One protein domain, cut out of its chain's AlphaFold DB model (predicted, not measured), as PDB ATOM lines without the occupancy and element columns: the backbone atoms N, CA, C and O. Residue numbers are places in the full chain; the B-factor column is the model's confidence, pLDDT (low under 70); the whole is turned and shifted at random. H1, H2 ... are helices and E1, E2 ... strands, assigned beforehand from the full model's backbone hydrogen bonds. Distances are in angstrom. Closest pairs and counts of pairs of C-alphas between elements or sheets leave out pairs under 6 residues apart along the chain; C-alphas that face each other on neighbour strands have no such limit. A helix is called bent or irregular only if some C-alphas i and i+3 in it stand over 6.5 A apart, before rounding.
ATOM      1  N   GLU A 306      31.595  13.444 -42.961       90.94
ATOM      2  CA  GLU A 306      32.060  14.095 -41.737       90.94
ATOM      3  C   GLU A 306      31.212  13.688 -40.527       90.94
ATOM      4  O   GLU A 306      31.731  13.503 -39.431       90.94
ATOM      5  N   LEU A 307      29.901  13.487 -40.713       90.25
ATOM      6  CA  LEU A 307      29.021  13.042 -39.632       90.25
ATOM      7  C   LEU A 307      29.262  11.569 -39.266       90.25
ATOM      8  O   LEU A 307      29.065  11.184 -38.112       90.25
ATOM      9  N   ARG A 308      29.672  10.738 -40.234       92.69
ATOM     10  CA  ARG A 308      30.004   9.321 -39.999       92.69
ATOM     11  C   ARG A 308      31.305   9.197 -39.217       92.69
ATOM     12  O   ARG A 308      31.347   8.441 -38.250       92.69
ATOM     13  N   GLU A 309      32.321   9.956 -39.618       93.25
ATOM     14  CA  GLU A 309      33.607  10.047 -38.920       93.25
ATOM     15  C   GLU A 309      33.405  10.579 -37.501       93.25
ATOM     16  O   GLU A 309      33.749   9.904 -36.535       93.25
ATOM     17  N   PHE A 310      32.685  11.697 -37.367       94.25
ATOM     18  CA  PHE A 310      32.315  12.260 -36.073       94.25
ATOM     19  C   PHE A 310      31.617  11.233 -35.166       94.25
ATOM     20  O   PHE A 310      31.979  11.093 -33.999       94.25
ATOM     21  N   ALA A 311      30.635  10.485 -35.680       95.38
ATOM     22  CA  ALA A 311      29.951   9.458 -34.898       95.38
ATOM     23  C   ALA A 311      30.894   8.313 -34.487       95.38
ATOM     24  O   ALA A 311      30.846   7.879 -33.335       95.38
ATOM     25  N   LEU A 312      31.748   7.828 -35.395       96.12
ATOM     26  CA  LEU A 312      32.727   6.777 -35.103       96.12
ATOM     27  C   LEU A 312      33.717   7.193 -34.018       96.12
ATOM     28  O   LEU A 312      33.951   6.407 -33.103       96.12
ATOM     29  N   ASP A 313      34.244   8.413 -34.084       96.00
ATOM     30  CA  ASP A 313      35.222   8.919 -33.120       96.00
ATOM     31  C   ASP A 313      34.637   8.981 -31.703       96.00
ATOM     32  O   ASP A 313      35.270   8.556 -30.731       96.00
ATOM     33  N   HIS A 314      33.384   9.432 -31.574       97.31
ATOM     34  CA  HIS A 314      32.695   9.466 -30.281       97.31
ATOM     35  C   HIS A 314      32.412   8.055 -29.758       97.31
ATOM     36  O   HIS A 314      32.629   7.779 -28.580       97.31
ATOM     37  N   LEU A 315      31.977   7.136 -30.626       98.31
ATOM     38  CA  LEU A 315      31.730   5.740 -30.252       98.31
ATOM     39  C   LEU A 315      33.011   5.030 -29.800       98.31
ATOM     40  O   LEU A 315      32.983   4.309 -28.803       98.31
ATOM     41  N   GLN A 316      34.130   5.255 -30.490       97.56
ATOM     42  CA  GLN A 316      35.435   4.732 -30.087       97.56
ATOM     43  C   GLN A 316      35.870   5.318 -28.745       97.56
ATOM     44  O   GLN A 316      36.298   4.569 -27.874       97.56
ATOM     45  N   SER A 317      35.694   6.625 -28.538       97.69
ATOM     46  CA  SER A 317      36.023   7.284 -27.266       97.69
ATOM     47  C   SER A 317      35.257   6.669 -26.089       97.69
ATOM     48  O   SER A 317      35.851   6.356 -25.058       97.69
ATOM     49  N   VAL A 318      33.957   6.406 -26.268       98.31
ATOM     50  CA  VAL A 318      33.140   5.691 -25.275       98.31
ATOM     51  C   VAL A 318      33.639   4.265 -25.079       98.31
ATOM     52  O   VAL A 318      33.824   3.840 -23.943       98.31
ATOM     53  N   ALA A 319      33.902   3.521 -26.156       96.50
ATOM     54  CA  ALA A 319      34.409   2.154 -26.067       96.50
ATOM     55  C   ALA A 319      35.720   2.079 -25.258       96.50
ATOM     56  O   ALA A 319      35.827   1.267 -24.334       96.50
ATOM     57  N   LEU A 320      36.670   2.980 -25.528       96.38
ATOM     58  CA  LEU A 320      37.929   3.073 -24.789       96.38
ATOM     59  C   LEU A 320      37.705   3.338 -23.293       96.38
ATOM     60  O   LEU A 320      38.403   2.750 -22.468       96.38
ATOM     61  N   ALA A 321      36.717   4.160 -22.924       97.06
ATOM     62  CA  ALA A 321      36.377   4.413 -21.520       97.06
ATOM     63  C   ALA A 321      35.895   3.148 -20.779       97.06
ATOM     64  O   ALA A 321      36.078   3.039 -19.568       97.06
ATOM     65  N   TYR A 322      35.354   2.162 -21.501       94.50
ATOM     66  CA  TYR A 322      34.992   0.838 -20.976       94.50
ATOM     67  C   TYR A 322      36.092  -0.218 -21.157       94.50
ATOM     68  O   TYR A 322      35.829  -1.414 -21.029       94.50
ATOM     69  N   SER A 323      37.334   0.206 -21.422       92.94
ATOM     70  CA  SER A 323      38.489  -0.671 -21.674       92.94
ATOM     71  C   SER A 323      38.339  -1.572 -22.906       92.94
ATOM     72  O   SER A 323      39.020  -2.589 -23.011       92.94
ATOM     73  N   ILE A 324      37.479  -1.192 -23.855       92.06
ATOM     74  CA  ILE A 324      37.359  -1.862 -25.150       92.06
ATOM     75  C   ILE A 324      38.403  -1.245 -26.075       92.06
ATOM     76  O   ILE A 324      38.354  -0.055 -26.395       92.06
ATOM     77  N   THR A 325      39.364  -2.053 -26.512       92.25
ATOM     78  CA  THR A 325      40.400  -1.601 -27.447       92.25
ATOM     79  C   THR A 325      39.803  -1.237 -28.806       92.25
ATOM     80  O   THR A 325      38.727  -1.702 -29.180       92.25
ATOM     81  N   GLN A 326      40.523  -0.446 -29.603       93.69
ATOM     82  CA  GLN A 326      40.086  -0.111 -30.961       93.69
ATOM     83  C   GLN A 326      39.875  -1.364 -31.834       93.69
ATOM     84  O   GLN A 326      38.914  -1.430 -32.599       93.69
ATOM     85  N   GLU A 327      40.731  -2.379 -31.695       91.69
ATOM     86  CA  GLU A 327      40.601  -3.656 -32.411       91.69
ATOM     87  C   GLU A 327      39.333  -4.418 -31.992       91.69
ATOM     88  O   GLU A 327      38.586  -4.912 -32.840       91.69
ATOM     89  N   GLU A 328      39.045  -4.476 -30.689       90.50
ATOM     90  CA  GLU A 328      37.805  -5.065 -30.169       90.50
ATOM     91  C   GLU A 328      36.585  -4.265 -30.622       90.50
ATOM     92  O   GLU A 328      35.588  -4.853 -31.025       90.50
ATOM     93  N   PHE A 329      36.661  -2.933 -30.643       93.62
ATOM     94  CA  PHE A 329      35.570  -2.105 -31.139       93.62
ATOM     95  C   PHE A 329      35.255  -2.399 -32.607       93.62
ATOM     96  O   PHE A 329      34.106  -2.689 -32.952       93.62
ATOM     97  N   LEU A 330      36.276  -2.385 -33.467       93.31
ATOM     98  CA  LEU A 330      36.112  -2.649 -34.893       93.31
ATOM     99  C   LEU A 330      35.617  -4.079 -35.151       93.31
ATOM    100  O   LEU A 330      34.712  -4.277 -35.960       93.31
ATOM    101  N   SER A 331      36.142  -5.077 -34.442       89.19
ATOM    102  CA  SER A 331      35.741  -6.477 -34.640       89.19
ATOM    103  C   SER A 331      34.365  -6.811 -34.048       89.19
ATOM    104  O   SER A 331      33.565  -7.506 -34.682       89.19
ATOM    105  N   LEU A 332      34.060  -6.311 -32.848       87.94
ATOM    106  CA  LEU A 332      32.872  -6.695 -32.088       87.94
ATOM    107  C   LEU A 332      31.702  -5.747 -32.277       87.94
ATOM    108  O   LEU A 332      30.582  -6.219 -32.153       87.94
ATOM    109  N   TYR A 333      31.895  -4.474 -32.613       93.44
ATOM    110  CA  TYR A 333      30.800  -3.495 -32.684       93.44
ATOM    111  C   TYR A 333      30.690  -2.789 -34.032       93.44
ATOM    112  O   TYR A 333      29.911  -1.845 -34.154       93.44
ATOM    113  N   THR A 334      31.401  -3.251 -35.066       95.19
ATOM    114  CA  THR A 334      31.233  -2.722 -36.424       95.19
ATOM    115  C   THR A 334      31.006  -3.803 -37.477       95.19
ATOM    116  O   THR A 334      31.259  -4.993 -37.268       95.19
ATOM    117  N   LEU A 335      30.475  -3.378 -38.622       93.94
ATOM    118  CA  LEU A 335      30.412  -4.143 -39.860       93.94
ATOM    119  C   LEU A 335      30.944  -3.292 -41.016       93.94
ATOM    120  O   LEU A 335      30.618  -2.107 -41.064       93.94
ATOM    121  N   PRO A 336      31.715  -3.868 -41.956       94.50
ATOM    122  CA  PRO A 336      32.088  -3.148 -43.162       94.50
ATOM    123  C   PRO A 336      30.847  -2.936 -44.034       94.50
ATOM    124  O   PRO A 336      30.081  -3.874 -44.273       94.50
ATOM    125  N   ASP A 337      30.661  -1.711 -44.514       91.12
ATOM    126  CA  ASP A 337      29.685  -1.405 -45.553       91.12
ATOM    127  C   ASP A 337      30.149  -1.945 -46.927       91.12
ATOM    128  O   ASP A 337      31.265  -2.461 -47.051       91.12
ATOM    129  N   PRO A 338      29.340  -1.829 -47.999       88.62
ATOM    130  CA  PRO A 338      29.742  -2.287 -49.334       88.62
ATOM    131  C   PRO A 338      31.002  -1.618 -49.911       88.62
ATOM    132  O   PRO A 338      31.560  -2.126 -50.881       88.62
ATOM    133  N   SER A 339      31.440  -0.483 -49.358       88.75
ATOM    134  CA  SER A 339      32.692   0.194 -49.724       88.75
ATOM    135  C   SER A 339      33.880  -0.199 -48.832       88.75
ATOM    136  O   SER A 339      35.003   0.231 -49.085       88.75
ATOM    137  N   GLY A 340      33.647  -1.033 -47.815       91.31
ATOM    138  CA  GLY A 340      34.643  -1.487 -46.849       91.31
ATOM    139  C   GLY A 340      34.798  -0.582 -45.625       91.31
ATOM    140  O   GLY A 340      35.641  -0.869 -44.779       91.31
ATOM    141  N   GLN A 341      34.006   0.487 -45.501       92.50
ATOM    142  CA  GLN A 341      34.089   1.408 -44.367       92.50
ATOM    143  C   GLN A 341      33.365   0.845 -43.139       92.50
ATOM    144  O   GLN A 341      32.292   0.254 -43.285       92.50
ATOM    145  N   PRO A 342      33.905   1.022 -41.920       95.44
ATOM    146  CA  PRO A 342      33.267   0.516 -40.715       95.44
ATOM    147  C   PRO A 342      31.969   1.276 -40.405       95.44
ATOM    148  O   PRO A 342      31.910   2.507 -40.396       95.44
ATOM    149  N   VAL A 343      30.918   0.523 -40.094       95.38
ATOM    150  CA  VAL A 343      29.619   1.024 -39.638       95.38
ATOM    151  C   VAL A 343      29.332   0.443 -38.271       95.38
ATOM    152  O   VAL A 343      29.421  -0.773 -38.091       95.38
ATOM    153  N   PHE A 344      28.938   1.282 -37.315       96.81
ATOM    154  CA  PHE A 344      28.518   0.804 -36.002       96.81
ATOM    155  C   PHE A 344      27.376  -0.221 -36.121       96.81
ATOM    156  O   PHE A 344      26.405  -0.040 -36.858       96.81
ATOM    157  N   CYS A 345      27.501  -1.333 -35.409       95.38
ATOM    158  CA  CYS A 345      26.586  -2.461 -35.460       95.38
ATOM    159  C   CYS A 345      26.276  -2.931 -34.029       95.38
ATOM    160  O   CYS A 345      26.880  -3.899 -33.557       95.38
ATOM    161  N   PRO A 346      25.298  -2.303 -33.347       94.88
ATOM    162  CA  PRO A 346      24.884  -2.670 -31.989       94.88
ATOM    163  C   PRO A 346      23.999  -3.931 -31.959       94.88
ATOM    164  O   PRO A 346      23.160  -4.096 -31.077       94.88
ATOM    165  N   PHE A 347      24.138  -4.811 -32.954       94.00
ATOM    166  CA  PHE A 347      23.311  -6.001 -33.137       94.00
ATOM    167  C   PHE A 347      24.138  -7.273 -32.974       94.00
ATOM    168  O   PHE A 347      25.345  -7.306 -33.266       94.00
ATOM    169  N   SER A 348      23.463  -8.318 -32.499       91.06
ATOM    170  CA  SER A 348      24.077  -9.600 -32.172       91.06
ATOM    171  C   SER A 348      24.754 -10.225 -33.405       91.06
ATOM    172  O   SER A 348      24.208 -10.124 -34.515       91.06
ATOM    173  N   PRO A 349      25.930 -10.868 -33.248       87.38
ATOM    174  CA  PRO A 349      26.637 -11.541 -34.339       87.38
ATOM    175  C   PRO A 349      25.765 -12.491 -35.170       87.38
ATOM    176  O   PRO A 349      25.922 -12.533 -36.393       87.38
ATOM    177  N   VAL A 350      24.770 -13.132 -34.551       85.12
ATOM    178  CA  VAL A 350      23.821 -14.064 -35.191       85.12
ATOM    179  C   VAL A 350      23.061 -13.490 -36.393       85.12
ATOM    180  O   VAL A 350      22.607 -14.243 -37.253       85.12
ATOM    181  N   CYS A 351      22.910 -12.162 -36.481       86.94
ATOM    182  CA  CYS A 351      22.218 -11.493 -37.590       86.94
ATOM    183  C   CYS A 351      23.159 -10.734 -38.539       86.94
ATOM    184  O   CYS A 351      22.718 -10.184 -39.550       86.94
ATOM    185  N   ARG A 352      24.470 -10.711 -38.259       87.31
ATOM    186  CA  ARG A 352      25.441  -9.928 -39.038       87.31
ATOM    187  C   ARG A 352      25.626 -10.429 -40.454       87.31
ATOM    188  O   ARG A 352      25.870  -9.623 -41.345       87.31
ATOM    189  N   PHE A 353      25.509 -11.737 -40.676       84.69
ATOM    190  CA  PHE A 353      25.574 -12.279 -42.030       84.69
ATOM    191  C   PHE A 353      24.439 -11.709 -42.895       84.69
ATOM    192  O   PHE A 353      24.704 -11.253 -44.001       84.69
ATOM    193  N   LEU A 354      23.210 -11.618 -42.363       84.31
ATOM    194  CA  LEU A 354      22.078 -11.005 -43.065       84.31
ATOM    195  C   LEU A 354      22.331  -9.525 -43.341       84.31
ATOM    196  O   LEU A 354      22.090  -9.060 -44.448       84.31
ATOM    197  N   LEU A 355      22.854  -8.790 -42.357       87.00
ATOM    198  CA  LEU A 355      23.181  -7.373 -42.526       87.00
ATOM    199  C   LEU A 355      24.228  -7.146 -43.625       87.00
ATOM    200  O   LEU A 355      24.071  -6.233 -44.432       87.00
ATOM    201  N   ARG A 356      25.252  -8.003 -43.710       86.56
ATOM    202  CA  ARG A 356      26.245  -7.964 -44.797       86.56
ATOM    203  C   ARG A 356      25.610  -8.249 -46.156       86.56
ATOM    204  O   ARG A 356      25.803  -7.465 -47.078       86.56
ATOM    205  N   GLU A 357      24.809  -9.307 -46.260       82.31
ATOM    206  CA  GLU A 357      24.099  -9.669 -47.499       82.31
ATOM    207  C   GLU A 357      23.133  -8.567 -47.965       82.31
ATOM    208  O   GLU A 357      22.901  -8.385 -49.158       82.31
ATOM    209  N   MET A 358      22.575  -7.799 -47.028       80.50
ATOM    210  CA  MET A 358      21.710  -6.655 -47.317       80.50
ATOM    211  C   MET A 358      22.471  -5.369 -47.665       80.50
ATOM    212  O   MET A 358      21.835  -4.382 -48.036       80.50
ATOM    213  N   GLY A 359      23.800  -5.363 -47.540       84.44
ATOM    214  CA  GLY A 359      24.626  -4.178 -47.728       84.44
ATOM    215  C   GLY A 359      24.346  -3.102 -46.681       84.44
ATOM    216  O   GLY A 359      24.075  -1.968 -47.060       84.44
ATOM    217  N   TYR A 360      24.380  -3.472 -45.396       88.81
ATOM    218  CA  TYR A 360      24.177  -2.583 -44.247       88.81
ATOM    219  C   TYR A 360      25.091  -1.352 -44.275       88.81
ATOM    220  O   TYR A 360      26.300  -1.465 -44.488       88.81
ATOM    221  N   ARG A 361      24.506  -0.172 -44.047       89.88
ATOM    222  CA  ARG A 361      25.198   1.125 -44.075       89.88
ATOM    223  C   ARG A 361      24.799   2.024 -42.908       89.88
ATOM    224  O   ARG A 361      23.793   1.800 -42.235       89.88
ATOM    225  N   TRP A 362      25.538   3.122 -42.738       91.06
ATOM    226  CA  TRP A 362      25.184   4.205 -41.814       91.06
ATOM    227  C   TRP A 362      23.751   4.699 -42.012       91.06
ATOM    228  O   TRP A 362      23.030   4.887 -41.037       91.06
ATOM    229  N   GLU A 363      23.303   4.853 -43.258       88.38
ATOM    230  CA  GLU A 363      21.936   5.281 -43.561       88.38
ATOM    231  C   GLU A 363      20.877   4.399 -42.891       88.38
ATOM    232  O   GLU A 363      19.903   4.911 -42.335       88.38
ATOM    233  N   ASP A 364      21.081   3.082 -42.898       86.62
ATOM    234  CA  ASP A 364      20.145   2.122 -42.319       86.62
ATOM    235  C   ASP A 364      20.077   2.265 -40.796       86.62
ATOM    236  O   ASP A 364      18.987   2.260 -40.215       86.62
ATOM    237  N   LEU A 365      21.232   2.458 -40.152       90.44
ATOM    238  CA  LEU A 365      21.335   2.673 -38.712       90.44
ATOM    239  C   LEU A 365      20.705   4.009 -38.277       90.44
ATOM    240  O   LEU A 365      19.963   4.052 -37.294       90.44
ATOM    241  N   PHE A 366      20.936   5.093 -39.021       91.00
ATOM    242  CA  PHE A 366      20.292   6.390 -38.769       91.00
ATOM    243  C   PHE A 366      18.770   6.281 -38.872       91.00
ATOM    244  O   PHE A 366      18.038   6.754 -37.999       91.00
ATOM    245  N   ILE A 367      18.287   5.611 -39.916       86.62
ATOM    246  CA  ILE A 367      16.866   5.362 -40.143       86.62
ATOM    247  C   ILE A 367      16.268   4.504 -39.010       86.62
ATOM    248  O   ILE A 367      15.158   4.780 -38.540       86.62
ATOM    249  N   PHE A 368      16.999   3.487 -38.544       89.31
ATOM    250  CA  PHE A 368      16.619   2.649 -37.406       89.31
ATOM    251  C   PHE A 368      16.460   3.470 -36.119       89.31
ATOM    252  O   PHE A 368      15.378   3.471 -35.520       89.31
ATOM    253  N   ALA A 369      17.499   4.218 -35.740       92.62
ATOM    254  CA  ALA A 369      17.512   5.062 -34.549       92.62
ATOM    255  C   ALA A 369      16.423   6.135 -34.594       92.62
ATOM    256  O   ALA A 369      15.673   6.301 -33.633       92.62
ATOM    257  N   GLN A 370      16.245   6.803 -35.736       90.62
ATOM    258  CA  GLN A 370      15.169   7.776 -35.905       90.62
ATOM    259  C   GLN A 370      13.788   7.135 -35.711       90.62
ATOM    260  O   GLN A 370      12.893   7.741 -35.119       90.62
ATOM    261  N   GLY A 371      13.598   5.900 -36.183       87.81
ATOM    262  CA  GLY A 371      12.385   5.124 -35.943       87.81
ATOM    263  C   GLY A 371      12.118   4.891 -34.452       87.81
ATOM    264  O   GLY A 371      10.985   5.083 -34.004       87.81
ATOM    265  N   MET A 372      13.148   4.530 -33.683       91.44
ATOM    266  CA  MET A 372      13.048   4.344 -32.230       91.44
ATOM    267  C   MET A 372      12.724   5.657 -31.511       91.44
ATOM    268  O   MET A 372      11.777   5.697 -30.729       91.44
ATOM    269  N   LEU A 373      13.433   6.742 -31.835       93.31
ATOM    270  CA  LEU A 373      13.210   8.068 -31.247       93.31
ATOM    271  C   LEU A 373      11.800   8.592 -31.547       93.31
ATOM    272  O   LEU A 373      11.115   9.095 -30.661       93.31
ATOM    273  N   ASN A 374      11.312   8.415 -32.776       91.50
ATOM    274  CA  ASN A 374       9.947   8.800 -33.141       91.50
ATOM    275  C   ASN A 374       8.896   8.008 -32.351       91.50
ATOM    276  O   ASN A 374       7.877   8.565 -31.938       91.50
ATOM    277  N   MET A 375       9.121   6.708 -32.143       89.44
ATOM    278  CA  MET A 375       8.239   5.871 -31.325       89.44
ATOM    279  C   MET A 375       8.269   6.293 -29.856       89.44
ATOM    280  O   MET A 375       7.203   6.419 -29.255       89.44
ATOM    281  N   MET A 376       9.454   6.573 -29.312       91.81
ATOM    282  CA  MET A 376       9.625   7.092 -27.956       91.81
ATOM    283  C   MET A 376       8.819   8.381 -27.771       91.81
ATOM    284  O   MET A 376       7.900   8.404 -26.959       91.81
ATOM    285  N   ARG A 377       9.068   9.399 -28.601       93.00
ATOM    286  CA  ARG A 377       8.396  10.709 -28.545       93.00
ATOM    287  C   ARG A 377       6.880  10.610 -28.706       93.00
ATOM    288  O   ARG A 377       6.122  11.164 -27.922       93.00
ATOM    289  N   SER A 378       6.408   9.871 -29.714       91.12
ATOM    290  CA  SER A 378       4.973   9.825 -30.050       91.12
ATOM    291  C   SER A 378       4.137   8.893 -29.170       91.12
ATOM    292  O   SER A 378       2.905   8.986 -29.190       91.12
ATOM    293  N   ARG A 379       4.768   7.968 -28.435       88.62
ATOM    294  CA  ARG A 379       4.076   6.968 -27.607       88.62
ATOM    295  C   ARG A 379       4.509   7.052 -26.152       88.62
ATOM    296  O   ARG A 379       3.709   7.459 -25.319       88.62
ATOM    297  N   CYS A 380       5.749   6.678 -25.855       88.25
ATOM    298  CA  CYS A 380       6.222   6.486 -24.482       88.25
ATOM    299  C   CYS A 380       6.408   7.803 -23.713       88.25
ATOM    300  O   CYS A 380       6.136   7.846 -22.513       88.25
ATOM    301  N   ASN A 381       6.815   8.858 -24.421       92.19
ATOM    302  CA  ASN A 381       7.042  10.208 -23.909       92.19
ATOM    303  C   ASN A 381       5.969  11.202 -24.342       92.19
ATOM    304  O   ASN A 381       6.127  12.380 -24.066       92.19
ATOM    305  N   LYS A 382       4.868  10.774 -24.977       92.19
ATOM    306  CA  LYS A 382       3.880  11.695 -25.571       92.19
ATOM    307  C   LYS A 382       3.503  12.853 -24.637       92.19
ATOM    308  O   LYS A 382       3.487  13.996 -25.071       92.19
ATOM    309  N   TYR A 383       3.207  12.551 -23.372       91.12
ATOM    310  CA  TYR A 383       2.863  13.573 -22.386       91.12
ATOM    311  C   TYR A 383       4.078  14.408 -21.966       91.12
ATOM    312  O   TYR A 383       3.973  15.624 -21.935       91.12
ATOM    313  N   ALA A 384       5.239  13.792 -21.727       91.38
ATOM    314  CA  ALA A 384       6.473  14.523 -21.428       91.38
ATOM    315  C   ALA A 384       6.832  15.526 -22.540       91.38
ATOM    316  O   ALA A 384       7.119  16.680 -22.245       91.38
ATOM    317  N   GLU A 385       6.712  15.131 -23.813       93.31
ATOM    318  CA  GLU A 385       6.892  16.024 -24.965       93.31
ATOM    319  C   GLU A 385       5.888  17.189 -24.942       93.31
ATOM    320  O   GLU A 385       6.264  18.337 -25.156       93.31
ATOM    321  N   GLN A 386       4.611  16.914 -24.646       92.50
ATOM    322  CA  GLN A 386       3.565  17.944 -24.559       92.50
ATOM    323  C   GLN A 386       3.806  18.951 -23.427       92.50
ATOM    324  O   GLN A 386       3.431  20.112 -23.568       92.50
ATOM    325  N   TYR A 387       4.442  18.524 -22.336       93.19
ATOM    326  CA  TYR A 387       4.796  19.375 -21.197       93.19
ATOM    327  C   TYR A 387       6.203  19.990 -21.298       93.19
ATOM    328  O   TYR A 387       6.658  20.613 -20.344       93.19
ATOM    329  N   GLY A 388       6.907  19.829 -22.426       90.94
ATOM    330  CA  GLY A 388       8.254  20.385 -22.609       90.94
ATOM    331  C   GLY A 388       9.351  19.684 -21.797       90.94
ATOM    332  O   GLY A 388      10.430  20.239 -21.632       90.94
ATOM    333  N   LEU A 389       9.086  18.470 -21.307       88.94
ATOM    334  CA  LEU A 389      10.023  17.620 -20.560       88.94
ATOM    335  C   LEU A 389      10.755  16.604 -21.460       88.94
ATOM    336  O   LEU A 389      11.457  15.731 -20.960       88.94
ATOM    337  N   GLY A 390      10.530  16.652 -22.776       87.88
ATOM    338  CA  GLY A 390      11.232  15.813 -23.748       87.88
ATOM    339  C   GLY A 390      12.655  16.297 -24.036       87.88
ATOM    340  O   GLY A 390      13.043  17.402 -23.669       87.88
ATOM    341  N   GLU A 391      13.421  15.481 -24.762       91.69
ATOM    342  CA  GLU A 391      14.783  15.809 -25.203       91.69
ATOM    343  C   GLU A 391      14.778  16.156 -26.707       91.69
ATOM    344  O   GLU A 391      14.960  15.273 -27.567       91.69
ATOM    345  N   PRO A 392      14.536  17.430 -27.085       83.75
ATOM    346  CA  PRO A 392      14.421  17.821 -28.492       83.75
ATOM    347  C   PRO A 392      15.734  17.614 -29.257       83.75
ATOM    348  O   PRO A 392      15.709  17.276 -30.440       83.75
ATOM    349  N   CYS A 393      16.872  17.743 -28.572       86.25
ATOM    350  CA  CYS A 393      18.210  17.566 -29.132       86.25
ATOM    351  C   CYS A 393      18.656  16.097 -29.226       86.25
ATOM    352  O   CYS A 393      19.703  15.819 -29.811       86.25
ATOM    353  N   LEU A 394      17.872  15.141 -28.707       93.12
ATOM    354  CA  LEU A 394      18.208  13.720 -28.791       93.12
ATOM    355  C   LEU A 394      18.095  13.222 -30.244       93.12
ATOM    356  O   LEU A 394      17.017  12.865 -30.730       93.12
ATOM    357  N   GLY A 395      19.211  13.241 -30.964       94.00
ATOM    358  CA  GLY A 395      19.326  12.757 -32.339       94.00
ATOM    359  C   GLY A 395      19.833  11.311 -32.443       94.00
ATOM    360  O   GLY A 395      20.197  10.702 -31.436       94.00
ATOM    361  N   PRO A 396      19.911  10.752 -33.664       94.69
ATOM    362  CA  PRO A 396      20.462   9.415 -33.894       94.69
ATOM    363  C   PRO A 396      21.882   9.216 -33.347       94.69
ATOM    364  O   PRO A 396      22.127   8.209 -32.697       94.69
ATOM    365  N   VAL A 397      22.788  10.186 -33.533       96.31
ATOM    366  CA  VAL A 397      24.177  10.087 -33.037       96.31
ATOM    367  C   VAL A 397      24.228  10.003 -31.513       96.31
ATOM    368  O   VAL A 397      24.914   9.142 -30.969       96.31
ATOM    369  N   ALA A 398      23.441  10.832 -30.823       96.88
ATOM    370  CA  ALA A 398      23.302  10.770 -29.371       96.88
ATOM    371  C   ALA A 398      22.779   9.397 -28.920       96.88
ATOM    372  O   ALA A 398      23.297   8.809 -27.976       96.88
ATOM    373  N   LEU A 399      21.806   8.833 -29.645       97.31
ATOM    374  CA  LEU A 399      21.315   7.490 -29.355       97.31
ATOM    375  C   LEU A 399      22.389   6.410 -29.573       97.31
ATOM    376  O   LEU A 399      22.446   5.470 -28.784       97.31
ATOM    377  N   PHE A 400      23.251   6.531 -30.590       97.69
ATOM    378  CA  PHE A 400      24.367   5.595 -30.792       97.69
ATOM    379  C   PHE A 400      25.349   5.632 -29.621       97.69
ATOM    380  O   PHE A 400      25.776   4.581 -29.155       97.69
ATOM    381  N   ILE A 401      25.662   6.829 -29.117       97.69
ATOM    382  CA  ILE A 401      26.518   7.021 -27.941       97.69
ATOM    383  C   ILE A 401      25.909   6.313 -26.724       97.69
ATOM    384  O   ILE A 401      26.579   5.499 -26.093       97.69
ATOM    385  N   VAL A 402      24.614   6.513 -26.455       97.62
ATOM    386  CA  VAL A 402      23.918   5.832 -25.346       97.62
ATOM    387  C   VAL A 402      23.879   4.307 -25.541       97.62
ATOM    388  O   VAL A 402      24.049   3.563 -24.576       97.62
ATOM    389  N   MET A 403      23.708   3.816 -26.777       97.38
ATOM    390  CA  MET A 403      23.835   2.383 -27.086       97.38
ATOM    391  C   MET A 403      25.239   1.862 -26.761       97.38
ATOM    392  O   MET A 403      25.366   0.778 -26.198       97.38
ATOM    393  N   MET A 404      26.291   2.617 -27.086       97.25
ATOM    394  CA  MET A 404      27.667   2.211 -26.801       97.25
ATOM    395  C   MET A 404      27.973   2.210 -25.302       97.25
ATOM    396  O   MET A 404      28.655   1.300 -24.844       97.25
ATOM    397  N   HIS A 405      27.420   3.140 -24.519       97.38
ATOM    398  CA  HIS A 405      27.502   3.069 -23.055       97.38
ATOM    399  C   HIS A 405      26.841   1.804 -22.496       97.38
ATOM    400  O   HIS A 405      27.425   1.131 -21.647       97.38
ATOM    401  N   ASP A 406      25.649   1.444 -22.987       95.25
ATOM    402  CA  ASP A 406      24.958   0.221 -22.555       95.25
ATOM    403  C   ASP A 406      25.762  -1.047 -22.895       95.25
ATOM    404  O   ASP A 406      25.947  -1.922 -22.047       95.25
ATOM    405  N   LEU A 407      26.294  -1.124 -24.118       94.25
ATOM    406  CA  LEU A 407      27.131  -2.243 -24.561       94.25
ATOM    407  C   LEU A 407      28.478  -2.290 -23.828       94.25
ATOM    408  O   LEU A 407      28.932  -3.374 -23.467       94.25
ATOM    409  N   GLY A 408      29.094  -1.135 -23.576       93.94
ATOM    410  CA  GLY A 408      30.334  -1.007 -22.812       93.94
ATOM    411  C   GLY A 408      30.180  -1.514 -21.381       93.94
ATOM    412  O   GLY A 408      30.977  -2.329 -20.928       93.94
ATOM    413  N   GLU A 409      29.091  -1.142 -20.706       91.88
ATOM    414  CA  GLU A 409      28.775  -1.636 -19.362       91.88
ATOM    415  C   GLU A 409      28.612  -3.165 -19.341       91.88
ATOM    416  O   GLU A 409      29.156  -3.844 -18.464       91.88
ATOM    417  N   LYS A 410      27.883  -3.724 -20.316       90.38
ATOM    418  CA  LYS A 410      27.710  -5.178 -20.455       90.38
ATOM    419  C   LYS A 410      29.041  -5.881 -20.717       90.38
ATOM    420  O   LYS A 410      29.305  -6.914 -20.108       90.38
ATOM    421  N   HIS A 411      29.891  -5.299 -21.561       88.44
ATOM    422  CA  HIS A 411      31.228  -5.811 -21.844       88.44
ATOM    423  C   HIS A 411      32.085  -5.878 -20.574       88.44
ATOM    424  O   HIS A 411      32.621  -6.939 -20.254       88.44
ATOM    425  N   THR A 412      32.155  -4.785 -19.806       87.56
ATOM    426  CA  THR A 412      32.933  -4.732 -18.559       87.56
ATOM    427  C   THR A 412      32.419  -5.733 -17.522       87.56
ATOM    428  O   THR A 412      33.216  -6.394 -16.865       87.56
ATOM    429  N   LYS A 413      31.097  -5.895 -17.376       85.56
ATOM    430  CA  LYS A 413      30.519  -6.843 -16.404       85.56
ATOM    431  C   LYS A 413      30.802  -8.304 -16.734       85.56
ATOM    432  O   LYS A 413      30.850  -9.129 -15.825       85.56
ATOM    433  N   ALA A 414      30.945  -8.631 -18.013       78.31
ATOM    434  CA  ALA A 414      31.036 -10.016 -18.436       78.31
ATOM    435  C   ALA A 414      32.438 -10.638 -18.253       78.31
ATOM    436  O   ALA A 414      32.559 -11.856 -18.323       78.31
ATOM    437  N   ASN A 415      33.478  -9.840 -17.950       66.12
ATOM    438  CA  ASN A 415      34.821 -10.304 -17.549       66.12
ATOM    439  C   ASN A 415      35.428 -11.414 -18.443       66.12
ATOM    440  O   ASN A 415      36.112 -12.315 -17.954       66.12
ATOM    441  N   PHE A 416      35.174 -11.392 -19.753       62.50
ATOM    442  CA  PHE A 416      35.623 -12.467 -20.640       62.50
ATOM    443  C   PHE A 416      37.130 -12.401 -20.916       62.50
ATOM    444  O   PHE A 416      37.655 -11.385 -21.363       62.50
ATOM    445  N   THR A 417      37.823 -13.526 -20.723       51.81
ATOM    446  CA  THR A 417      39.238 -13.707 -21.089       51.81
ATOM    447  C   THR A 417      39.439 -14.098 -22.563       51.81
ATOM    448  O   THR A 417      40.569 -14.081 -23.048       51.81
ATOM    449  N   THR A 418      38.371 -14.434 -23.304       50.66
ATOM    450  CA  THR A 418      38.408 -14.834 -24.726       50.66
ATOM    451  C   THR A 418      37.439 -14.004 -25.585       50.66
ATOM    452  O   THR A 418      36.291 -13.775 -25.221       50.66
ATOM    453  N   ARG A 419      37.918 -13.518 -26.743       56.31
ATOM    454  CA  ARG A 419      37.386 -12.308 -27.413       56.31
ATOM    455  C   ARG A 419      36.214 -12.479 -28.399       56.31
ATOM    456  O   ARG A 419      35.529 -11.496 -28.640       56.31
ATOM    457  N   ALA A 420      35.948 -13.659 -28.977       51.22
ATOM    458  CA  ALA A 420      34.947 -13.798 -30.061       51.22
ATOM    459  C   ALA A 420      33.579 -14.402 -29.647       51.22
ATOM    460  O   ALA A 420      32.563 -13.782 -29.962       51.22
ATOM    461  N   PRO A 421      33.495 -15.524 -28.894       53.75
ATOM    462  CA  PRO A 421      32.213 -16.046 -28.384       53.75
ATOM    463  C   PRO A 421      31.537 -15.107 -27.369       53.75
ATOM    464  O   PRO A 421      30.341 -15.203 -27.112       53.75
ATOM    465  N   ALA A 422      32.305 -14.166 -26.809       61.69
ATOM    466  CA  ALA A 422      31.845 -13.169 -25.853       61.69
ATOM    467  C   ALA A 422      30.794 -12.205 -26.432       61.69
ATOM    468  O   ALA A 422      29.890 -11.793 -25.712       61.69
ATOM    469  N   ALA A 423      30.865 -11.847 -27.721       64.56
ATOM    470  CA  ALA A 423      29.945 -10.857 -28.294       64.56
ATOM    471  C   ALA A 423      28.488 -11.340 -28.347       64.56
ATOM    472  O   ALA A 423      27.578 -10.543 -28.104       64.56
ATOM    473  N   ASP A 424      28.264 -12.633 -28.608       67.75
ATOM    474  CA  ASP A 424      26.927 -13.243 -28.573       67.75
ATOM    475  C   ASP A 424      26.307 -13.167 -27.170       67.75
ATOM    476  O   ASP A 424      25.092 -13.044 -27.045       67.75
ATOM    477  N   ALA A 425      27.140 -13.157 -26.125       71.94
ATOM    478  CA  ALA A 425      26.726 -13.004 -24.733       71.94
ATOM    479  C   ALA A 425      26.650 -11.539 -24.253       71.94
ATOM    480  O   ALA A 425      26.143 -11.289 -23.163       71.94
ATOM    481  N   ILE A 426      27.143 -10.563 -25.029       81.25
ATOM    482  CA  ILE A 426      27.141  -9.136 -24.652       81.25
ATOM    483  C   ILE A 426      25.983  -8.382 -25.314       81.25
ATOM    484  O   ILE A 426      25.357  -7.529 -24.686       81.25
ATOM    485  N   ILE A 427      25.672  -8.680 -26.579       91.62
ATOM    486  CA  ILE A 427      24.670  -7.934 -27.362       91.62
ATOM    487  C   ILE A 427      23.279  -8.577 -27.204       91.62
ATOM    488  O   ILE A 427      22.628  -8.998 -28.168       91.62
ATOM    489  N   ILE A 428      22.855  -8.663 -25.945       92.81
ATOM    490  CA  ILE A 428      21.601  -9.262 -25.483       92.81
ATOM    491  C   ILE A 428      20.824  -8.289 -24.591       92.81
ATOM    492  O   ILE A 428      21.373  -7.320 -24.054       92.81
ATOM    493  N   ASP A 429      19.533  -8.559 -24.449       93.62
ATOM    494  CA  ASP A 429      18.619  -7.848 -23.567       93.62
ATOM    495  C   ASP A 429      18.630  -8.382 -22.126       93.62
ATOM    496  O   ASP A 429      19.393  -9.290 -21.792       93.62
ATOM    497  N   SER A 430      17.796  -7.813 -21.252       90.81
ATOM    498  CA  SER A 430      17.744  -8.198 -19.833       90.81
ATOM    499  C   SER A 430      17.278  -9.641 -19.591       90.81
ATOM    500  O   SER A 430      17.553 -10.209 -18.534       90.81
ATOM    501  N   PHE A 431      16.597 -10.262 -20.558       91.88
ATOM    502  CA  PHE A 431      16.178 -11.666 -20.501       91.88
ATOM    503  C   PHE A 431      17.220 -12.608 -21.117       91.88
ATOM    504  O   PHE A 431      17.099 -13.832 -20.987       91.88
ATOM    505  N   GLY A 432      18.258 -12.043 -21.734       91.25
ATOM    506  CA  GLY A 432      19.302 -12.751 -22.454       91.25
ATOM    507  C   GLY A 432      18.982 -12.987 -23.927       91.25
ATOM    508  O   GLY A 432      19.620 -13.818 -24.559       91.25
ATOM    509  N   LEU A 433      18.000 -12.286 -24.498       93.94
ATOM    510  CA  LEU A 433      17.635 -12.429 -25.905       93.94
ATOM    511  C   LEU A 433      18.496 -11.519 -26.796       93.94
ATOM    512  O   LEU A 433      18.728 -10.364 -26.439       93.94
ATOM    513  N   PRO A 434      18.945 -11.979 -27.976       93.56
ATOM    514  CA  PRO A 434      19.847 -11.211 -28.825       93.56
ATOM    515  C   PRO A 434      19.136 -10.030 -29.481       93.56
ATOM    516  O   PRO A 434      17.985 -10.132 -29.902       93.56
ATOM    517  N   TYR A 435      19.841  -8.913 -29.643       94.50
ATOM    518  CA  TYR A 435      19.302  -7.779 -30.387       94.50
ATOM    519  C   TYR A 435      19.433  -7.970 -31.897       94.50
ATOM    520  O   TYR A 435      20.534  -8.175 -32.415       94.50
ATOM    521  N   VAL A 436      18.325  -7.785 -32.619       93.00
ATOM    522  CA  VAL A 436      18.318  -7.676 -34.088       93.00
ATOM    523  C   VAL A 436      17.670  -6.357 -34.542       93.00
ATOM    524  O   VAL A 436      16.894  -5.766 -33.787       93.00
ATOM    525  N   PRO A 437      17.923  -5.875 -35.772       91.06
ATOM    526  CA  PRO A 437      17.356  -4.603 -36.232       91.06
ATOM    527  C   PRO A 437      16.023  -4.722 -36.984       91.06
ATOM    528  O   PRO A 437      15.369  -3.713 -37.257       91.06
ATOM    529  N   PHE A 438      15.612  -5.936 -37.350       88.12
ATOM    530  CA  PHE A 438      14.556  -6.155 -38.338       88.12
ATOM    531  C   PHE A 438      13.162  -5.791 -37.820       88.12
ATOM    532  O   PHE A 438      12.745  -6.180 -36.725       88.12
ATOM    533  N   ILE A 439      12.393  -5.049 -38.617       80.81
ATOM    534  CA  ILE A 439      11.007  -4.725 -38.274       80.81
ATOM    535  C   ILE A 439      10.146  -5.971 -38.213       80.81
ATOM    536  O   ILE A 439      10.198  -6.830 -39.081       80.81
ATOM    537  N   GLY A 440       9.257  -6.002 -37.222       80.00
ATOM    538  CA  GLY A 440       8.317  -7.106 -37.082       80.00
ATOM    539  C   GLY A 440       8.988  -8.383 -36.598       80.00
ATOM    540  O   GLY A 440       8.303  -9.386 -36.501       80.00
ATOM    541  N   HIS A 441      10.276  -8.336 -36.252       90.44
ATOM    542  CA  HIS A 441      10.956  -9.418 -35.568       90.44
ATOM    543  C   HIS A 441      10.710  -9.328 -34.052       90.44
ATOM    544  O   HIS A 441      10.801  -8.228 -33.493       90.44
ATOM    545  N   PRO A 442      10.425 -10.441 -33.352       92.50
ATOM    546  CA  PRO A 442      10.231 -10.434 -31.896       92.50
ATOM    547  C   PRO A 442      11.495 -10.000 -31.144       92.50
ATOM    548  O   PRO A 442      11.411  -9.344 -30.115       92.50
ATOM    549  N   LEU A 443      12.671 -10.277 -31.705       94.44
ATOM    550  CA  LEU A 443      13.962  -9.874 -31.137       94.44
ATOM    551  C   LEU A 443      14.406  -8.449 -31.508       94.44
ATOM    552  O   LEU A 443      15.547  -8.061 -31.259       94.44
ATOM    553  N   ARG A 444      13.543  -7.668 -32.175       93.75
ATOM    554  CA  ARG A 444      13.915  -6.324 -32.621       93.75
ATOM    555  C   ARG A 444      14.296  -5.464 -31.420       93.75
ATOM    556  O   ARG A 444      13.466  -5.301 -30.532       93.75
ATOM    557  N   MET A 445      15.480  -4.860 -31.430       94.69
ATOM    558  CA  MET A 445      15.869  -3.906 -30.392       94.69
ATOM    559  C   MET A 445      14.878  -2.729 -30.341       94.69
ATOM    560  O   MET A 445      14.501  -2.151 -31.367       94.69
ATOM    561  N   ALA A 446      14.451  -2.381 -29.133       92.31
ATOM    562  CA  ALA A 446      13.487  -1.337 -28.838       92.31
ATOM    563  C   ALA A 446      13.942  -0.498 -27.636       92.31
ATOM    564  O   ALA A 446      14.605  -0.992 -26.728       92.31
ATOM    565  N   LEU A 447      13.546   0.776 -27.635       92.75
ATOM    566  CA  LEU A 447      13.680   1.657 -26.480       92.75
ATOM    567  C   LEU A 447      12.544   1.357 -25.502       92.75
ATOM    568  O   LEU A 447      11.370   1.395 -25.887       92.75
ATOM    569  N   CYS A 448      12.903   1.076 -24.256       89.75
ATOM    570  CA  CYS A 448      11.992   0.601 -23.218       89.75
ATOM    571  C   CYS A 448      12.187   1.413 -21.940       89.75
ATOM    572  O   CYS A 448      13.278   1.913 -21.682       89.75
ATOM    573  N   LYS A 449      11.136   1.577 -21.137       86.81
ATOM    574  CA  LYS A 449      11.261   2.244 -19.833       86.81
ATOM    575  C   LYS A 449      11.958   1.290 -18.864       86.81
ATOM    576  O   LYS A 449      11.580   0.128 -18.797       86.81
ATOM    577  N   LYS A 450      12.971   1.768 -18.136       81.00
ATOM    578  CA  LYS A 450      13.820   0.915 -17.282       81.00
ATOM    579  C   LYS A 450      13.113   0.410 -16.016       81.00
ATOM    580  O   LYS A 450      13.503  -0.615 -15.474       81.00
ATOM    581  N   GLY A 451      12.098   1.125 -15.530       70.12
ATOM    582  CA  GLY A 451      11.387   0.752 -14.305       70.12
ATOM    583  C   GLY A 451       9.941   1.220 -14.303       70.12
ATOM    584  O   GLY A 451       9.030   0.413 -14.446       70.12
ATOM    585  N   ASP A 452       9.727   2.527 -14.159       69.00
ATOM    586  CA  ASP A 452       8.381   3.083 -14.024       69.00
ATOM    587  C   ASP A 452       7.830   3.596 -15.362       69.00
ATOM    588  O   ASP A 452       8.419   4.450 -16.034       69.00
ATOM    589  N   HIS A 453       6.646   3.107 -15.728       72.25
ATOM    590  CA  HIS A 453       5.913   3.594 -16.887       72.25
ATOM    591  C   HIS A 453       5.358   5.020 -16.721       72.25
ATOM    592  O   HIS A 453       5.023   5.645 -17.733       72.25
ATOM    593  N   GLY A 454       5.324   5.554 -15.499       77.38
ATOM    594  CA  GLY A 454       4.971   6.933 -15.164       77.38
ATOM    595  C   GLY A 454       6.075   7.966 -15.416       77.38
ATOM    596  O   GLY A 454       5.770   9.151 -15.521       77.38
ATOM    597  N   VAL A 455       7.334   7.549 -15.591       85.25
ATOM    598  CA  VAL A 455       8.473   8.471 -15.767       85.25
ATOM    599  C   VAL A 455       8.780   8.695 -17.251       85.25
ATOM    600  O   VAL A 455       8.576   7.810 -18.093       85.25
ATOM    601  N   ALA A 456       9.231   9.903 -17.601       90.25
ATOM    602  CA  ALA A 456       9.705  10.225 -18.945       90.25
ATOM    603  C   ALA A 456      10.984   9.438 -19.268       90.25
ATOM    604  O   ALA A 456      11.832   9.245 -18.402       90.25
ATOM    605  N   MET A 457      11.122   8.981 -20.509       93.19
ATOM    606  CA  MET A 457      12.347   8.367 -21.021       93.19
ATOM    607  C   MET A 457      13.364   9.462 -21.321       93.19
ATOM    608  O   MET A 457      13.126  10.277 -22.208       93.19
ATOM    609  N   MET A 458      14.472   9.440 -20.596       94.38
ATOM    610  CA  MET A 458      15.567  10.394 -20.652       94.38
ATOM    611  C   MET A 458      16.848   9.637 -20.975       94.38
ATOM    612  O   MET A 458      17.085   8.547 -20.443       94.38
ATOM    613  N   SER A 459      17.664  10.214 -21.849       95.31
ATOM    614  CA  SER A 459      18.927   9.638 -22.293       95.31
ATOM    615  C   SER A 459      19.994   9.627 -21.210       95.31
ATOM    616  O   SER A 459      20.832   8.731 -21.225       95.31
ATOM    617  N   GLY A 460      19.928  10.562 -20.260       94.75
ATOM    618  CA  GLY A 460      20.995  10.802 -19.290       94.75
ATOM    619  C   GLY A 460      22.163  11.600 -19.873       94.75
ATOM    620  O   GLY A 460      23.219  11.635 -19.261       94.75
ATOM    621  N   LEU A 461      22.006  12.201 -21.057       95.62
ATOM    622  CA  LEU A 461      22.999  13.111 -21.621       95.62
ATOM    623  C   LEU A 461      22.766  14.544 -21.127       95.62
ATOM    624  O   LEU A 461      21.703  15.115 -21.375       95.62
ATOM    625  N   ASP A 462      23.775  15.136 -20.493       91.56
ATOM    626  CA  ASP A 462      23.758  16.530 -20.024       91.56
ATOM    627  C   ASP A 462      23.981  17.526 -21.173       91.56
ATOM    628  O   ASP A 462      23.491  18.660 -21.157       91.56
ATOM    629  N   ARG A 463      24.727  17.094 -22.195       93.19
ATOM    630  CA  ARG A 463      24.986  17.818 -23.443       93.19
ATOM    631  C   ARG A 463      24.809  16.884 -24.629       93.19
ATOM    632  O   ARG A 463      24.871  15.666 -24.500       93.19
ATOM    633  N   TYR A 464      24.596  17.461 -25.806       92.94
ATOM    634  CA  TYR A 464      24.309  16.712 -27.025       92.94
ATOM    635  C   TYR A 464      25.413  16.870 -28.077       92.94
ATOM    636  O   TYR A 464      26.033  17.934 -28.170       92.94
ATOM    637  N   PRO A 465      25.614  15.853 -28.939       91.12
ATOM    638  CA  PRO A 465      26.579  15.935 -30.026       91.12
ATOM    639  C   PRO A 465      26.323  17.146 -30.928       91.12
ATOM    640  O   PRO A 465      25.193  17.381 -31.360       91.12
ATOM    641  N   GLY A 466      27.384  17.901 -31.216       86.31
ATOM    642  CA  GLY A 466      27.330  19.158 -31.971       86.31
ATOM    643  C   GLY A 466      27.266  20.419 -31.102       86.31
ATOM    644  O   GLY A 466      27.371  21.517 -31.640       86.31
ATOM    645  N   GLN A 467      27.127  20.288 -29.779       91.06
ATOM    646  CA  GLN A 467      27.318  21.400 -28.845       91.06
ATOM    647  C   GLN A 467      28.808  21.611 -28.546       91.06
ATOM    648  O   GLN A 467      29.589  20.659 -28.491       91.06
ATOM    649  N   GLU A 468      29.210  22.869 -28.350       91.81
ATOM    650  CA  GLU A 468      30.591  23.210 -28.004       91.81
ATOM    651  C   GLU A 468      30.989  22.571 -26.666       91.81
ATOM    652  O   GLU A 468      30.275  22.676 -25.667       91.81
ATOM    653  N   GLY A 469      32.140  21.893 -26.655       91.44
ATOM    654  CA  GLY A 469      32.646  21.210 -25.467       91.44
ATOM    655  C   GLY A 469      31.849  19.969 -25.060       91.44
ATOM    656  O   GLY A 469      31.909  19.604 -23.888       91.44
ATOM    657  N   PHE A 470      31.092  19.360 -25.979       95.50
ATOM    658  CA  PHE A 470      30.513  18.034 -25.773       95.50
ATOM    659  C   PHE A 470      31.616  16.972 -25.656       95.50
ATOM    660  O   PHE A 470      32.504  16.897 -26.506       95.50
ATOM    661  N   ASP A 471      31.532  16.144 -24.622       96.69
ATOM    662  CA  ASP A 471      32.375  14.979 -24.378       96.69
ATOM    663  C   ASP A 471      31.463  13.752 -24.216       96.69
ATOM    664  O   ASP A 471      30.688  13.683 -23.256       96.69
ATOM    665  N   PRO A 472      31.543  12.755 -25.117       96.25
ATOM    666  CA  PRO A 472      30.613  11.634 -25.109       96.25
ATOM    667  C   PRO A 472      30.739  10.752 -23.869       96.25
ATOM    668  O   PRO A 472      29.805  10.018 -23.584       96.25
ATOM    669  N   VAL A 473      31.868  10.795 -23.156       97.12
ATOM    670  CA  VAL A 473      32.106   9.998 -21.949       97.12
ATOM    671  C   VAL A 473      31.645  10.756 -20.710       97.12
ATOM    672  O   VAL A 473      30.995  10.176 -19.844       97.12
ATOM    673  N   ARG A 474      32.007  12.038 -20.602       96.56
ATOM    674  CA  ARG A 474      31.753  12.842 -19.395       96.56
ATOM    675  C   ARG A 474      30.333  13.374 -19.311       96.56
ATOM    676  O   ARG A 474      29.843  13.544 -18.201       96.56
ATOM    677  N   ASP A 475      29.698  13.630 -20.450       96.69
ATOM    678  CA  ASP A 475      28.355  14.210 -20.496       96.69
ATOM    679  C   ASP A 475      27.246  13.148 -20.399       96.69
ATOM    680  O   ASP A 475      26.080  13.480 -20.588       96.69
ATOM    681  N   PHE A 476      27.578  11.882 -20.124       97.12
ATOM    682  CA  PHE A 476      26.608  10.812 -19.895       97.12
ATOM    683  C   PHE A 476      26.534  10.423 -18.413       97.12
ATOM    684  O   PHE A 476      27.457   9.820 -17.863       97.12
ATOM    685  N   ASP A 477      25.384  10.676 -17.791       95.25
ATOM    686  CA  ASP A 477      25.030  10.169 -16.472       95.25
ATOM    687  C   ASP A 477      24.054   8.986 -16.567       95.25
ATOM    688  O   ASP A 477      22.857   9.104 -16.858       95.25
ATOM    689  N   ARG A 478      24.565   7.801 -16.222       91.19
ATOM    690  CA  ARG A 478      23.783   6.561 -16.192       91.19
ATOM    691  C   ARG A 478      22.660   6.592 -15.157       91.19
ATOM    692  O   ARG A 478      21.651   5.920 -15.376       91.19
ATOM    693  N   ALA A 479      22.826   7.304 -14.042       91.81
ATOM    694  CA  ALA A 479      21.796   7.395 -13.010       91.81
ATOM    695  C   ALA A 479      20.577   8.186 -13.509       91.81
ATOM    696  O   ALA A 479      19.443   7.840 -13.174       91.81
ATOM    697  N   SER A 480      20.814   9.171 -14.375       92.19
ATOM    698  CA  SER A 480      19.782   9.986 -15.023       92.19
ATOM    699  C   SER A 480      19.173   9.340 -16.278       92.19
ATOM    700  O   SER A 480      18.131   9.784 -16.762       92.19
ATOM    701  N   CYS A 481      19.766   8.263 -16.802       94.19
ATOM    702  CA  CYS A 481      19.221   7.504 -17.929       94.19
ATOM    703  C   CYS A 481      18.033   6.626 -17.486       94.19
ATOM    704  O   CYS A 481      18.194   5.627 -16.775       94.19
ATOM    705  N   THR A 482      16.821   6.966 -17.931       92.62
ATOM    706  CA  THR A 482      15.574   6.294 -17.507       92.62
ATOM    707  C   THR A 482      15.007   5.320 -18.544       92.62
ATOM    708  O   THR A 482      13.981   4.671 -18.300       92.62
ATOM    709  N   PHE A 483      15.670   5.169 -19.692       92.62
ATOM    710  CA  PHE A 483      15.366   4.108 -20.646       92.62
ATOM    711  C   PHE A 483      16.438   3.017 -20.677       92.62
ATOM    712  O   PHE A 483      17.573   3.198 -20.246       92.62
ATOM    713  N   ALA A 484      16.052   1.867 -21.211       92.69
ATOM    714  CA  ALA A 484      16.919   0.741 -21.517       92.69
ATOM    715  C   ALA A 484      16.650   0.253 -22.946       92.69
ATOM    716  O   ALA A 484      15.644   0.609 -23.574       92.69
ATOM    717  N   PHE A 485      17.552  -0.581 -23.455       94.88
ATOM    718  CA  PHE A 485      17.348  -1.310 -24.698       94.88
ATOM    719  C   PHE A 485      16.838  -2.709 -24.366       94.88
ATOM    720  O   PHE A 485      17.492  -3.447 -23.638       94.88
ATOM    721  N   GLU A 486      15.698  -3.108 -24.919       94.25
ATOM    722  CA  GLU A 486      15.192  -4.482 -24.787       94.25
ATOM    723  C   GLU A 486      14.792  -5.026 -26.155       94.25
ATOM    724  O   GLU A 486      14.577  -4.261 -27.101       94.25
ATOM    725  N   SER A 487      14.667  -6.346 -26.286       94.38
ATOM    726  CA  SER A 487      13.980  -6.898 -27.448       94.38
ATOM    727  C   SER A 487      12.494  -6.519 -27.426       94.38
ATOM    728  O   SER A 487      11.895  -6.280 -26.376       94.38
ATOM    729  N   ALA A 488      11.856  -6.477 -28.597       91.94
ATOM    730  CA  ALA A 488      10.424  -6.217 -28.698       91.94
ATOM    731  C   ALA A 488       9.600  -7.247 -27.909       91.94
ATOM    732  O   ALA A 488       8.550  -6.891 -27.378       91.94
ATOM    733  N   PHE A 489      10.072  -8.492 -27.820       93.62
ATOM    734  CA  PHE A 489       9.510  -9.531 -26.971       93.62
ATOM    735  C   PHE A 489       9.557  -9.116 -25.500       93.62
ATOM    736  O   PHE A 489       8.499  -8.923 -24.905       93.62
ATOM    737  N   THR A 490      10.751  -8.888 -24.948       92.50
ATOM    738  CA  THR A 490      10.939  -8.531 -23.532       92.50
ATOM    739  C   THR A 490      10.179  -7.261 -23.164       92.50
ATOM    740  O   THR A 490       9.473  -7.237 -22.160       92.50
ATOM    741  N   ASN A 491      10.183  -6.246 -24.030       89.75
ATOM    742  CA  ASN A 491       9.394  -5.028 -23.831       89.75
ATOM    743  C   ASN A 491       7.878  -5.294 -23.731       89.75
ATOM    744  O   ASN A 491       7.187  -4.679 -22.923       89.75
ATOM    745  N   ASN A 492       7.332  -6.197 -24.556       88.88
ATOM    746  CA  ASN A 492       5.903  -6.529 -24.504       88.88
ATOM    747  C   ASN A 492       5.564  -7.385 -23.275       88.88
ATOM    748  O   ASN A 492       4.504  -7.201 -22.683       88.88
ATOM    749  N   VAL A 493       6.454  -8.311 -22.916       86.12
ATOM    750  CA  VAL A 493       6.313  -9.221 -21.773       86.12
ATOM    751  C   VAL A 493       6.319  -8.461 -20.450       86.12
ATOM    752  O   VAL A 493       5.523  -8.759 -19.567       86.12
ATOM    753  N   CYS A 494       7.194  -7.464 -20.316       79.69
ATOM    754  CA  CYS A 494       7.397  -6.705 -19.080       79.69
ATOM    755  C   CYS A 494       6.391  -5.554 -18.901       79.69
ATOM    756  O   CYS A 494       6.587  -4.678 -18.061       79.69
ATOM    757  N   ARG A 495       5.325  -5.506 -19.707       76.75
ATOM    758  CA  ARG A 495       4.452  -4.336 -19.802       76.75
ATOM    759  C   ARG A 495       3.746  -4.030 -18.479       76.75
ATOM    760  O   ARG A 495       2.812  -4.732 -18.109       76.75
ATOM    761  N   ASN A 496       4.094  -2.900 -17.860       75.19
ATOM    762  CA  ASN A 496       3.479  -2.384 -16.629       75.19
ATOM    763  C   ASN A 496       3.499  -3.363 -15.437       75.19
ATOM    764  O   ASN A 496       2.787  -3.133 -14.459       75.19
ATOM    765  N   TYR A 497       4.284  -4.439 -15.502       83.56
ATOM    766  CA  TYR A 497       4.475  -5.338 -14.369       83.56
ATOM    767  C   TYR A 497       5.569  -4.800 -13.457       83.56
ATOM    768  O   TYR A 497       6.423  -4.015 -13.874       83.56
TER     769      TYR A 497
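This is residues 306 to 497 of the 555 residues of an uncharacterized protein of Xylaria multiplex (UniProt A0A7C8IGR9). H6 runs through the middle of a compact body, with H1 side by side with it and the start of H6 meeting H4 nearly at a right angle. A hairpin, E3 and E4, fills the angle between H4 and H6, with H8 packed on E3; a smaller hairpin, E1 and E2, lies among H1, H2 and H3. The printed part has 192 residues, with eight named helices and four named strands in the order H1 H2 E1 E2 H3 H4 H5 H6 H7 E3 E4 H8; the class is mostly helix, and both two-stranded sheets are antiparallel. It is compact and rounded, with a radius of gyration of the C-alphas of 16.0 A and spans of 44 by 41 by 33 A.

E3, residues 445 to 449, and E4, residues 483 to 487, form an antiparallel hairpin, with N 446 and O 486 2.8 A apart, within hydrogen-bond range. The closest C-alphas of E3 and H4, residues 362 to 380, are those of Leu 447 and Met 372, 6.4 A apart. Those of E4 and H6, residues 396 to 414, are Phe 485 and Met 403, 7.8 A apart. Those of E3 and H8, residues 488 to 493, are Ala 446 and Ala 488, 5.8 A apart. H6 is the hub. With residues 396 to 400 alone it touches residues 366 to 373 of H4, about perpendicular at 88 degrees; the closest C-alphas, of Ala 369 and Pro 396, are 5.3 A apart. H6 touches H1, residues 306 to 321, at a shallow tilt of 23 degrees, the same way, closest at C-alphas Leu 315 and Ile 401, 5.8 A. H1 touches H2, residues 326 to 333, about perpendicular at 77 degrees, with residues 316 to 320 alone, closest at C-alphas Ala 319 and Phe 329, 6.7 A. E1, residues 334 to 336, and E2, residues 342 to 344, form the other antiparallel hairpin, with N 343 and O 335 2.8 A apart, within hydrogen-bond range. H7, residues 422 to 426, touches H6, closest at C-alphas Ile 426 and Lys 410, 5.8 A, and only just touches H3, residues 349 to 357, with 3 pairs of C-alphas within 8 A, closest Asp 424 and Pro 349, 6.0 A. H5, residues 382 to 386, touches no helix, but is close to H4. Every O i to N i+4 pair is within hydrogen-bond range in H1, H2, H4, H5, H6, H7 and H8; in H3 it is 3 of 5.

H1 begins at C-alpha 306 (32.060, 14.095, -41.737) and measures 22.8 A. H4 measures 25.8 A, and H6, from C-alpha 396 (20.462, 9.415, -33.894), 27.0 A. H3 is irregular, with C-alphas 350 and 353 7.3 A apart. H8 ends at C-alpha 493 (6.313, -9.221, -21.773).

The C-alphas farthest apart, of Tyr 387 and Thr 418, are 48.1 A apart. The printed part has no cut. The links H7 to E3, 18 residues, and E3 to E4, 33 residues, are long. Mean pLDDT of the printed part is 89.3; residues 415 to 424 and 452 are under 70.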